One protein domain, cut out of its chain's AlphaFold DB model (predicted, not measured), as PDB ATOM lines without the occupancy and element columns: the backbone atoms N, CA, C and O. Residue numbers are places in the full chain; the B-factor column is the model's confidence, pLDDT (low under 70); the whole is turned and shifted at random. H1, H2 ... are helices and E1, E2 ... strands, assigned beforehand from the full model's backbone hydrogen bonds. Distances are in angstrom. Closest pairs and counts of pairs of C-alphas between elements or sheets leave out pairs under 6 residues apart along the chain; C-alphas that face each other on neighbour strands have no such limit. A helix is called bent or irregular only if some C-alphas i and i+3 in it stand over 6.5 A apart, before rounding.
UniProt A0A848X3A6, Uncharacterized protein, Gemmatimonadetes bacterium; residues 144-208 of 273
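This is residues 144 to 208 of the 273 residues of an uncharacterized protein of Gemmatimonadetes bacterium (UniProt A0A848X3A6). One long straight helix, H1, makes most of the length of the model, with a small three-stranded sheet at its C-terminal end, like a handle with a small head. The short stretch 144 to 149 precedes the helix at the far end, and the link after H1 adds a two-residue pairing, 184 to 185, beside the first strand. The printed part has 65 residues, with one named helix followed by three named strands, H1 E1 E2 E3; the sheet has the order E1 - E2 - E3 and is antiparallel throughout. The class is mixed, helices and strands, and the whole is extended, with a radius of gyration of the C-alphas of 21.1 A and spans of 60 by 21 by 17 A.

The printed part begins at Glu 144, with its C-alpha at (-52.353, -62.866, -7.773). H1 is residues 150 to 180, from C-alpha 150 at (-40.378, -63.913, -11.535) to C-alpha 180 at (-23.333, -27.486, -32.781), a length of 45.5 A. E1 is residues 191 to 195, 10.1 A long. E2 is residues 198 to 202, 12.3 A long. E3 is residues 204 to 207, 10.0 A long, and ends with C-alpha 207 at (-30.433, -25.854, -45.929).

H1 is not bent, and in it every O i to N i+4 pair is within hydrogen-bond range. It only grazes the sheet, with its residues 177 to 180; the closest C-alphas of H1 and E1 are those of Thr 180 and Ala 195, 6.0 A apart. Residues 184 to 185 pair antiparallel with residues 191 to 192 of E1. E1 and E2 form a hairpin, antiparallel at 173 degrees, with N 193 and O 200 3.0 A apart and N 200 and O 193 2.8 A apart, both within hydrogen-bond range. E2 and E3 form a second hairpin, antiparallel at 167 degrees, with N 199 and O 206 within hydrogen-bond range at 2.8 A. The three strands make a meander, each strand the antiparallel neighbour of the one before. E1 and E3 are the edge strands and E2 is the inner strand.

The outline is a rod, and the two C-alphas farthest apart are those of Glu 144 and Leu 201, 60.4 A. Residues 149 to 155, of which 150 to 155 belong to H1, stand free, and so do residues 157 to 176 of H1. The link from H1 to E1 is short, with 10 residues, and the links E1 to E2 and E2 to E3 are tight. The printed part has no cut. The mean pLDDT of the printed part is 87.7, and no printed residue is under 70.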
ATOM      1  N   GLU A 144     -52.927 -62.643  -6.438       81.75
ATOM      2  CA  GLU A 144     -52.353 -62.866  -7.773       81.75
ATOM      3  C   GLU A 144     -52.172 -61.572  -8.589       81.75
ATOM      4  O   GLU A 144     -51.275 -61.485  -9.415       81.75
ATOM      5  N   PHE A 145     -53.011 -60.554  -8.363       79.81
ATOM      6  CA  PHE A 145     -52.901 -59.259  -9.048       79.81
ATOM      7  C   PHE A 145     -51.876 -58.317  -8.408       79.81
ATOM      8  O   PHE A 145     -51.479 -57.330  -9.026       79.81
ATOM      9  N   TYR A 146     -51.480 -58.585  -7.164       82.44
ATOM     10  CA  TYR A 146     -50.495 -57.799  -6.422       82.44
ATOM     11  C   TYR A 146     -49.112 -58.466  -6.404       82.44
ATOM     12  O   TYR A 146     -48.123 -57.830  -6.034       82.44
ATOM     13  N   GLU A 147     -49.027 -59.731  -6.814       87.31
ATOM     14  CA  GLU A 147     -47.793 -60.499  -6.884       87.31
ATOM     15  C   GLU A 147     -47.318 -60.624  -8.332       87.31
ATOM     16  O   GLU A 147     -47.929 -61.296  -9.152       87.31
ATOM     17  N   LEU A 148     -46.182 -59.998  -8.639       86.81
ATOM     18  CA  LEU A 148     -45.497 -60.212  -9.911       86.81
ATOM     19  C   LEU A 148     -44.802 -61.572  -9.911       86.81
ATOM     20  O   LEU A 148     -44.046 -61.883  -8.975       86.81
ATOM     21  N   THR A 149     -44.987 -62.316 -10.997       90.88
ATOM     22  CA  THR A 149     -44.189 -63.507 -11.297       90.88
ATOM     23  C   THR A 149     -42.707 -63.144 -11.444       90.88
ATOM     24  O   THR A 149     -42.338 -61.978 -11.601       90.88
ATOM     25  N   ILE A 150     -41.822 -64.141 -11.360       92.06
ATOM     26  CA  ILE A 150     -40.378 -63.913 -11.535       92.06
ATOM     27  C   ILE A 150     -40.101 -63.326 -12.926       92.06
ATOM     28  O   ILE A 150     -39.388 -62.331 -13.022       92.06
ATOM     29  N   ASP A 151     -40.740 -63.873 -13.959       91.94
ATOM     30  CA  ASP A 151     -40.574 -63.430 -15.344       91.94
ATOM     31  C   ASP A 151     -41.016 -61.966 -15.528       91.94
ATOM     32  O   ASP A 151     -40.279 -61.164 -16.098       91.94
ATOM     33  N   GLU A 152     -42.166 -61.569 -14.972       90.81
ATOM     34  CA  GLU A 152     -42.642 -60.176 -15.039       90.81
ATOM     35  C   GLU A 152     -41.739 -59.212 -14.258       90.81
ATOM     36  O   GLU A 152     -41.536 -58.068 -14.665       90.81
ATOM     37  N   ARG A 153     -41.161 -59.654 -13.130       93.81
ATOM     38  CA  ARG A 153     -40.173 -58.847 -12.394       93.81
ATOM     39  C   ARG A 153     -38.921 -58.626 -13.228       93.81
ATOM     40  O   ARG A 153     -38.413 -57.508 -13.255       93.81
ATOM     41  N   GLU A 154     -38.419 -59.669 -13.879       95.44
ATOM     42  CA  GLU A 154     -37.253 -59.570 -14.757       95.44
ATOM     43  C   GLU A 154     -37.537 -58.664 -15.958       95.44
ATOM     44  O   GLU A 154     -36.723 -57.791 -16.266       95.44
ATOM     45  N   GLU A 155     -38.710 -58.794 -16.580       94.12
ATOM     46  CA  GLU A 155     -39.140 -57.933 -17.682       94.12
ATOM     47  C   GLU A 155     -39.206 -56.459 -17.261       94.12
ATOM     48  O   GLU A 155     -38.654 -55.598 -17.948       94.12
ATOM     49  N   LEU A 156     -39.796 -56.154 -16.100       94.88
ATOM     50  CA  LEU A 156     -39.856 -54.787 -15.575       94.88
ATOM     51  C   LEU A 156     -38.470 -54.222 -15.244       94.88
ATOM     52  O   LEU A 156     -38.204 -53.050 -15.521       94.88
ATOM     53  N   LEU A 157     -37.572 -55.036 -14.681       95.12
ATOM     54  CA  LEU A 157     -36.192 -54.624 -14.409       95.12
ATOM     55  C   LEU A 157     -35.436 -54.305 -15.704       95.12
ATOM     56  O   LEU A 157     -34.729 -53.297 -15.778       95.12
ATOM     57  N   LEU A 158     -35.599 -55.141 -16.734       95.12
ATOM     58  CA  LEU A 158     -35.013 -54.907 -18.052       95.12
ATOM     59  C   LEU A 158     -35.591 -53.650 -18.703       95.12
ATOM     60  O   LEU A 158     -34.828 -52.813 -19.184       95.12
ATOM     61  N   ALA A 159     -36.914 -53.481 -18.674       94.06
ATOM     62  CA  ALA A 159     -37.587 -52.306 -19.218       94.06
ATOM     63  C   ALA A 159     -37.110 -51.014 -18.537       94.06
ATOM     64  O   ALA A 159     -36.785 -50.047 -19.224       94.06
ATOM     65  N   GLY A 160     -36.989 -51.020 -17.204       94.88
ATOM     66  CA  GLY A 160     -36.450 -49.895 -16.441       94.88
ATOM     67  C   GLY A 160     -35.015 -49.558 -16.842       94.88
ATOM     68  O   GLY A 160     -34.713 -48.409 -17.159       94.88
ATOM     69  N   ARG A 161     -34.141 -50.567 -16.942       94.31
ATOM     70  CA  ARG A 161     -32.748 -50.362 -17.364       94.31
ATOM     71  C   ARG A 161     -32.638 -49.807 -18.788       94.31
ATOM     72  O   ARG A 161     -31.775 -48.971 -19.055       94.31
ATOM     73  N   ILE A 162     -33.481 -50.278 -19.706       93.62
ATOM     74  CA  ILE A 162     -33.522 -49.777 -21.087       93.62
ATOM     75  C   ILE A 162     -33.991 -48.320 -21.110       93.62
ATOM     76  O   ILE A 162     -33.410 -47.516 -21.839       93.62
ATOM     77  N   ALA A 163     -34.996 -47.967 -20.305       92.56
ATOM     78  CA  ALA A 163     -35.484 -46.596 -20.192       92.56
ATOM     79  C   ALA A 163     -34.396 -45.646 -19.662       92.56
ATOM     80  O   ALA A 163     -34.114 -44.637 -20.302       92.56
ATOM     81  N   GLU A 164     -33.701 -46.012 -18.578       93.88
ATOM     82  CA  GLU A 164     -32.569 -45.238 -18.038       93.88
ATOM     83  C   GLU A 164     -31.466 -45.007 -19.082       93.88
ATOM     84  O   GLU A 164     -30.887 -43.920 -19.199       93.88
ATOM     85  N   TRP A 165     -31.159 -46.045 -19.860       91.12
ATOM     86  CA  TRP A 165     -30.179 -45.955 -20.935       91.12
ATOM     87  C   TRP A 165     -30.641 -45.017 -22.055       91.12
ATOM     88  O   TRP A 165     -29.849 -44.204 -22.537       91.12
ATOM     89  N   TYR A 166     -31.916 -45.085 -22.445       89.81
ATOM     90  CA  TYR A 166     -32.486 -44.200 -23.458       89.81
ATOM     91  C   TYR A 166     -32.480 -42.736 -23.006       89.81
ATOM     92  O   TYR A 166     -32.064 -41.865 -23.771       89.81
ATOM     93  N   ASP A 167     -32.843 -42.470 -21.752       89.50
ATOM     94  CA  ASP A 167     -32.801 -41.126 -21.170       89.50
ATOM     95  C   ASP A 167     -31.371 -40.566 -21.162       89.50
ATOM     96  O   ASP A 167     -31.136 -39.412 -21.535       89.50
ATOM     97  N   SER A 168     -30.388 -41.410 -20.838       81.62
ATOM     98  CA  SER A 168     -28.967 -41.046 -20.896       81.62
ATOM     99  C   SER A 168     -28.518 -40.705 -22.322       81.62
ATOM    100  O   SER A 168     -27.827 -39.708 -22.543       81.62
ATOM    101  N   LEU A 169     -28.928 -41.499 -23.315       85.25
ATOM    102  CA  LEU A 169     -28.642 -41.219 -24.724       85.25
ATOM    103  C   LEU A 169     -29.306 -39.927 -25.204       85.25
ATOM    104  O   LEU A 169     -28.670 -39.146 -25.914       85.25
ATOM    105  N   ALA A 170     -30.552 -39.679 -24.803       83.00
ATOM    106  CA  ALA A 170     -31.272 -38.456 -25.133       83.00
ATOM    107  C   ALA A 170     -30.566 -37.221 -24.552       83.00
ATOM    108  O   ALA A 170     -30.389 -36.222 -25.253       83.00
ATOM    109  N   ALA A 171     -30.084 -37.306 -23.308       84.44
ATOM    110  CA  ALA A 171     -29.314 -36.240 -22.674       84.44
ATOM    111  C   ALA A 171     -28.002 -35.943 -23.425       84.44
ATOM    112  O   ALA A 171     -27.681 -34.776 -23.672       84.44
ATOM    113  N   VAL A 172     -27.273 -36.985 -23.843       79.38
ATOM    114  CA  VAL A 172     -26.043 -36.846 -24.641       79.38
ATOM    115  C   VAL A 172     -26.339 -36.231 -26.008       79.38
ATOM    116  O   VAL A 172     -25.661 -35.286 -26.405       79.38
ATOM    117  N   ALA A 173     -27.365 -36.712 -26.713       76.94
ATOM    118  CA  ALA A 173     -27.754 -36.175 -28.016       76.94
ATOM    119  C   ALA A 173     -28.156 -34.693 -27.925       76.94
ATOM    120  O   ALA A 173     -27.737 -33.880 -28.749       76.94
ATOM    121  N   ALA A 174     -28.903 -34.312 -26.883       79.56
ATOM    122  CA  ALA A 174     -29.251 -32.919 -26.628       79.56
ATOM    123  C   ALA A 174     -28.016 -32.058 -26.309       79.56
ATOM    124  O   ALA A 174     -27.944 -30.904 -26.732       79.56
ATOM    125  N   ALA A 175     -27.036 -32.598 -25.578       80.69
ATOM    126  CA  ALA A 175     -25.777 -31.908 -25.302       80.69
ATOM    127  C   ALA A 175     -24.935 -31.708 -26.570       80.69
ATOM    128  O   ALA A 175     -24.423 -30.610 -26.784       80.69
ATOM    129  N   GLU A 176     -24.835 -32.723 -27.433       75.88
ATOM    130  CA  GLU A 176     -24.153 -32.602 -28.727       75.88
ATOM    131  C   GLU A 176     -24.844 -31.577 -29.635       75.88
ATOM    132  O   GLU A 176     -24.162 -30.744 -30.228       75.88
ATOM    133  N   GLY A 177     -26.182 -31.563 -29.674       76.06
ATOM    134  CA  GLY A 177     -26.950 -30.550 -30.403       76.06
ATOM    135  C   GLY A 177     -26.666 -29.126 -29.918       76.06
ATOM    136  O   GLY A 177     -26.464 -28.230 -30.728       76.06
ATOM    137  N   ARG A 178     -26.544 -28.908 -28.601       81.25
ATOM    138  CA  ARG A 178     -26.157 -27.593 -28.050       81.25
ATOM    139  C   ARG A 178     -24.734 -27.172 -28.420       81.25
ATOM    140  O   ARG A 178     -24.470 -25.981 -28.508       81.25
ATOM    141  N   MET A 179     -23.813 -28.116 -28.623       75.62
ATOM    142  CA  MET A 179     -22.440 -27.793 -29.042       75.62
ATOM    143  C   MET A 179     -22.366 -27.322 -30.500       75.62
ATOM    144  O   MET A 179     -21.487 -26.532 -30.851       75.62
ATOM    145  N   THR A 180     -23.264 -27.820 -31.351       77.75
ATOM    146  CA  THR A 180     -23.333 -27.486 -32.781       77.75
ATOM    147  C   THR A 180     -24.376 -26.416 -33.104       77.75
ATOM    148  O   THR A 180     -24.449 -25.969 -34.249       77.75
ATOM    149  N   ASP A 181     -25.159 -25.989 -32.111       86.00
ATOM    150  CA  ASP A 181     -26.120 -24.902 -32.217       86.00
ATOM    151  C   ASP A 181     -25.455 -23.555 -31.908       86.00
ATOM    152  O   ASP A 181     -25.149 -23.223 -30.764       86.00
ATOM    153  N   TRP A 182     -25.238 -22.759 -32.951       88.31
ATOM    154  CA  TRP A 182     -24.748 -21.383 -32.862       88.31
ATOM    155  C   TRP A 182     -25.860 -20.377 -33.154       88.31
ATOM    156  O   TRP A 182     -25.607 -19.306 -33.716       88.31
ATOM    157  N   THR A 183     -27.107 -20.734 -32.843       90.62
ATOM    158  CA  THR A 183     -28.253 -19.849 -33.028       90.62
ATOM    159  C   THR A 183     -28.573 -19.039 -31.778       90.62
ATOM    160  O   THR A 183     -28.373 -19.476 -30.648       90.62
ATOM    161  N   PHE A 184     -29.115 -17.844 -31.983       91.62
ATOM    162  CA  PHE A 184     -29.738 -17.029 -30.948       91.62
ATOM    163  C   PHE A 184     -31.158 -16.650 -31.378       91.62
ATOM    164  O   PHE A 184     -31.495 -16.714 -32.564       91.62
ATOM    165  N   ARG A 185     -32.006 -16.277 -30.414       94.12
ATOM    166  CA  ARG A 185     -33.351 -15.754 -30.685       94.12
ATOM    167  C   ARG A 185     -33.383 -14.243 -30.506       94.12
ATOM    168  O   ARG A 185     -32.779 -13.728 -29.568       94.12
ATOM    169  N   ASP A 186     -34.073 -13.554 -31.405       91.56
ATOM    170  CA  ASP A 186     -34.369 -12.130 -31.256       91.56
ATOM    171  C   ASP A 186     -35.596 -11.894 -30.348       91.56
ATOM    172  O   ASP A 186     -36.236 -12.834 -29.869       91.56
ATOM    173  N   GLY A 187     -35.915 -10.622 -30.084       88.88
ATOM    174  CA  GLY A 187     -37.058 -10.231 -29.249       88.88
ATOM    175  C   GLY A 187     -38.432 -10.509 -29.873       88.88
ATOM    176  O   GLY A 187     -39.432 -10.460 -29.161       88.88
ATOM    177  N   GLU A 188     -38.487 -10.817 -31.169       88.06
ATOM    178  CA  GLU A 188     -39.703 -11.198 -31.896       88.06
ATOM    179  C   GLU A 188     -39.864 -12.732 -31.963       88.06
ATOM    180  O   GLU A 188     -40.890 -13.239 -32.409       88.06
ATOM    181  N   GLY A 189     -38.879 -13.482 -31.448       89.81
ATOM    182  CA  GLY A 189     -38.860 -14.943 -31.390       89.81
ATOM    183  C   GLY A 189     -38.182 -15.617 -32.587       89.81
ATOM    184  O   GLY A 189     -38.063 -16.851 -32.584       89.81
ATOM    185  N   GLY A 190     -37.701 -14.835 -33.557       91.44
ATOM    186  CA  GLY A 190     -36.996 -15.285 -34.750       91.44
ATOM    187  C   GLY A 190     -35.636 -15.895 -34.412       91.44
ATOM    188  O   GLY A 190     -34.915 -15.406 -33.541       91.44
ATOM    189  N   ARG A 191     -35.279 -16.997 -35.082       93.62
ATOM    190  CA  ARG A 191     -34.028 -17.734 -34.840       93.62
ATOM    191  C   ARG A 191     -32.967 -17.305 -35.851       93.62
ATOM    192  O   ARG A 191     -33.201 -17.330 -37.054       93.62
ATOM    193  N   TRP A 192     -31.780 -16.964 -35.372       92.94
ATOM    194  CA  TRP A 192     -30.678 -16.470 -36.195       92.94
ATOM    195  C   TRP A 192     -29.413 -17.261 -35.923       92.94
ATOM    196  O   TRP A 192     -29.027 -17.396 -34.769       92.94
ATOM    197  N   GLY A 193     -28.746 -17.760 -36.962       90.25
ATOM    198  CA  GLY A 193     -27.449 -18.435 -36.835       90.25
ATOM    199  C   GLY A 193     -27.398 -19.773 -37.559       90.25
ATOM    200  O   GLY A 193     -28.103 -19.981 -38.546       90.25
ATOM    201  N   VAL A 194     -26.545 -20.679 -37.084       87.56
ATOM    202  CA  VAL A 194     -26.276 -21.966 -37.740       87.56
ATOM    203  C   VAL A 194     -26.509 -23.104 -36.757       87.56
ATOM    204  O   VAL A 194     -25.918 -23.107 -35.685       87.56
ATOM    205  N   ALA A 195     -27.349 -24.064 -37.131       86.06
ATOM    206  CA  ALA A 195     -27.562 -25.299 -36.379       86.06
ATOM    207  C   ALA A 195     -28.079 -26.392 -37.318       86.06
ATOM    208  O   ALA A 195     -28.725 -26.092 -38.324       86.06
ATOM    209  N   ASP A 196     -27.814 -27.660 -37.003       79.44
ATOM    210  CA  ASP A 196     -28.399 -28.821 -37.697       79.44
ATOM    211  C   ASP A 196     -28.213 -28.824 -39.230       79.44
ATOM    212  O   ASP A 196     -29.089 -29.256 -39.983       79.44
ATOM    213  N   GLY A 197     -27.094 -28.283 -39.725       79.69
ATOM    214  CA  GLY A 197     -26.840 -28.161 -41.168       79.69
ATOM    215  C   GLY A 197     -27.761 -27.160 -41.884       79.69
ATOM    216  O   GLY A 197     -27.940 -27.241 -43.100       79.69
ATOM    217  N   LYS A 198     -28.357 -26.218 -41.149       86.88
ATOM    218  CA  LYS A 198     -29.206 -25.143 -41.672       86.88
ATOM    219  C   LYS A 198     -28.715 -23.785 -41.175       86.88
ATOM    220  O   LYS A 198     -28.162 -23.669 -40.083       86.88
ATOM    221  N   ILE A 199     -28.953 -22.756 -41.979       88.81
ATOM    222  CA  ILE A 199     -28.878 -21.359 -41.550       88.81
ATOM    223  C   ILE A 199     -30.294 -20.904 -41.217       88.81
ATOM    224  O   ILE A 199     -31.190 -21.019 -42.052       88.81
ATOM    225  N   TYR A 200     -30.482 -20.361 -40.022       92.00
ATOM    226  CA  TYR A 200     -31.726 -19.735 -39.594       92.00
ATOM    227  C   TYR A 200     -31.610 -18.211 -39.744       92.00
ATOM    228  O   TYR A 200     -30.615 -17.619 -39.318       92.00
ATOM    229  N   LEU A 201     -32.607 -17.597 -40.388       92.38
ATOM    230  CA  LEU A 201     -32.761 -16.155 -40.605       92.38
ATOM    231  C   LEU A 201     -34.182 -15.747 -40.189       92.38
ATOM    232  O   LEU A 201     -35.094 -15.704 -41.020       92.38
ATOM    233  N   GLY A 202     -34.382 -15.509 -38.895       92.56
ATOM    234  CA  GLY A 202     -35.701 -15.258 -38.320       92.56
ATOM    235  C   GLY A 202     -36.595 -16.493 -38.449       92.56
ATOM    236  O   GLY A 202     -36.333 -17.525 -37.829       92.56
ATOM    237  N   ASP A 203     -37.620 -16.391 -39.294       90.62
ATOM    238  CA  ASP A 203     -38.597 -17.460 -39.547       90.62
ATOM    239  C   ASP A 203     -38.194 -18.401 -40.694       90.62
ATOM    240  O   ASP A 203     -38.849 -19.416 -40.948       90.62
ATOM    241  N   VAL A 204     -37.119 -18.079 -41.419       89.62
ATOM    242  CA  VAL A 204     -36.682 -18.831 -42.600       89.62
ATOM    243  C   VAL A 204     -35.487 -19.716 -42.257       89.62
ATOM    244  O   VAL A 204     -34.482 -19.244 -41.729       89.62
ATOM    245  N   ALA A 205     -35.565 -21.000 -42.615       90.38
ATOM    246  CA  ALA A 205     -34.459 -21.947 -42.497       90.38
ATOM    247  C   ALA A 205     -33.950 -22.355 -43.889       90.38
ATOM    248  O   ALA A 205     -34.674 -22.976 -44.669       90.38
ATOM    249  N   LEU A 206     -32.697 -22.026 -44.193       86.50
ATOM    250  CA  LEU A 206     -32.029 -22.381 -45.442       86.50
ATOM    251  C   LEU A 206     -31.147 -23.621 -45.230       86.50
ATOM    252  O   LEU A 206     -30.282 -23.597 -44.351       86.50
ATOM    253  N   PRO A 207     -31.318 -24.699 -46.013       84.81
ATOM    254  CA  PRO A 207     -30.433 -25.854 -45.929       84.81
ATOM    255  C   PRO A 207     -29.033 -25.484 -46.428       84.81
ATOM    256  O   PRO A 207     -28.885 -24.865 -47.484       84.81
ATOM    257  N   LEU A 208     -27.995 -25.882 -45.695       75.31
ATOM    258  CA  LEU A 208     -26.626 -25.783 -46.184       75.31
ATOM    259  C   LEU A 208     -26.335 -26.961 -47.127       75.31
ATOM    260  O   LEU A 208     -26.641 -28.103 -46.787       75.31
TER     261      LEU A 208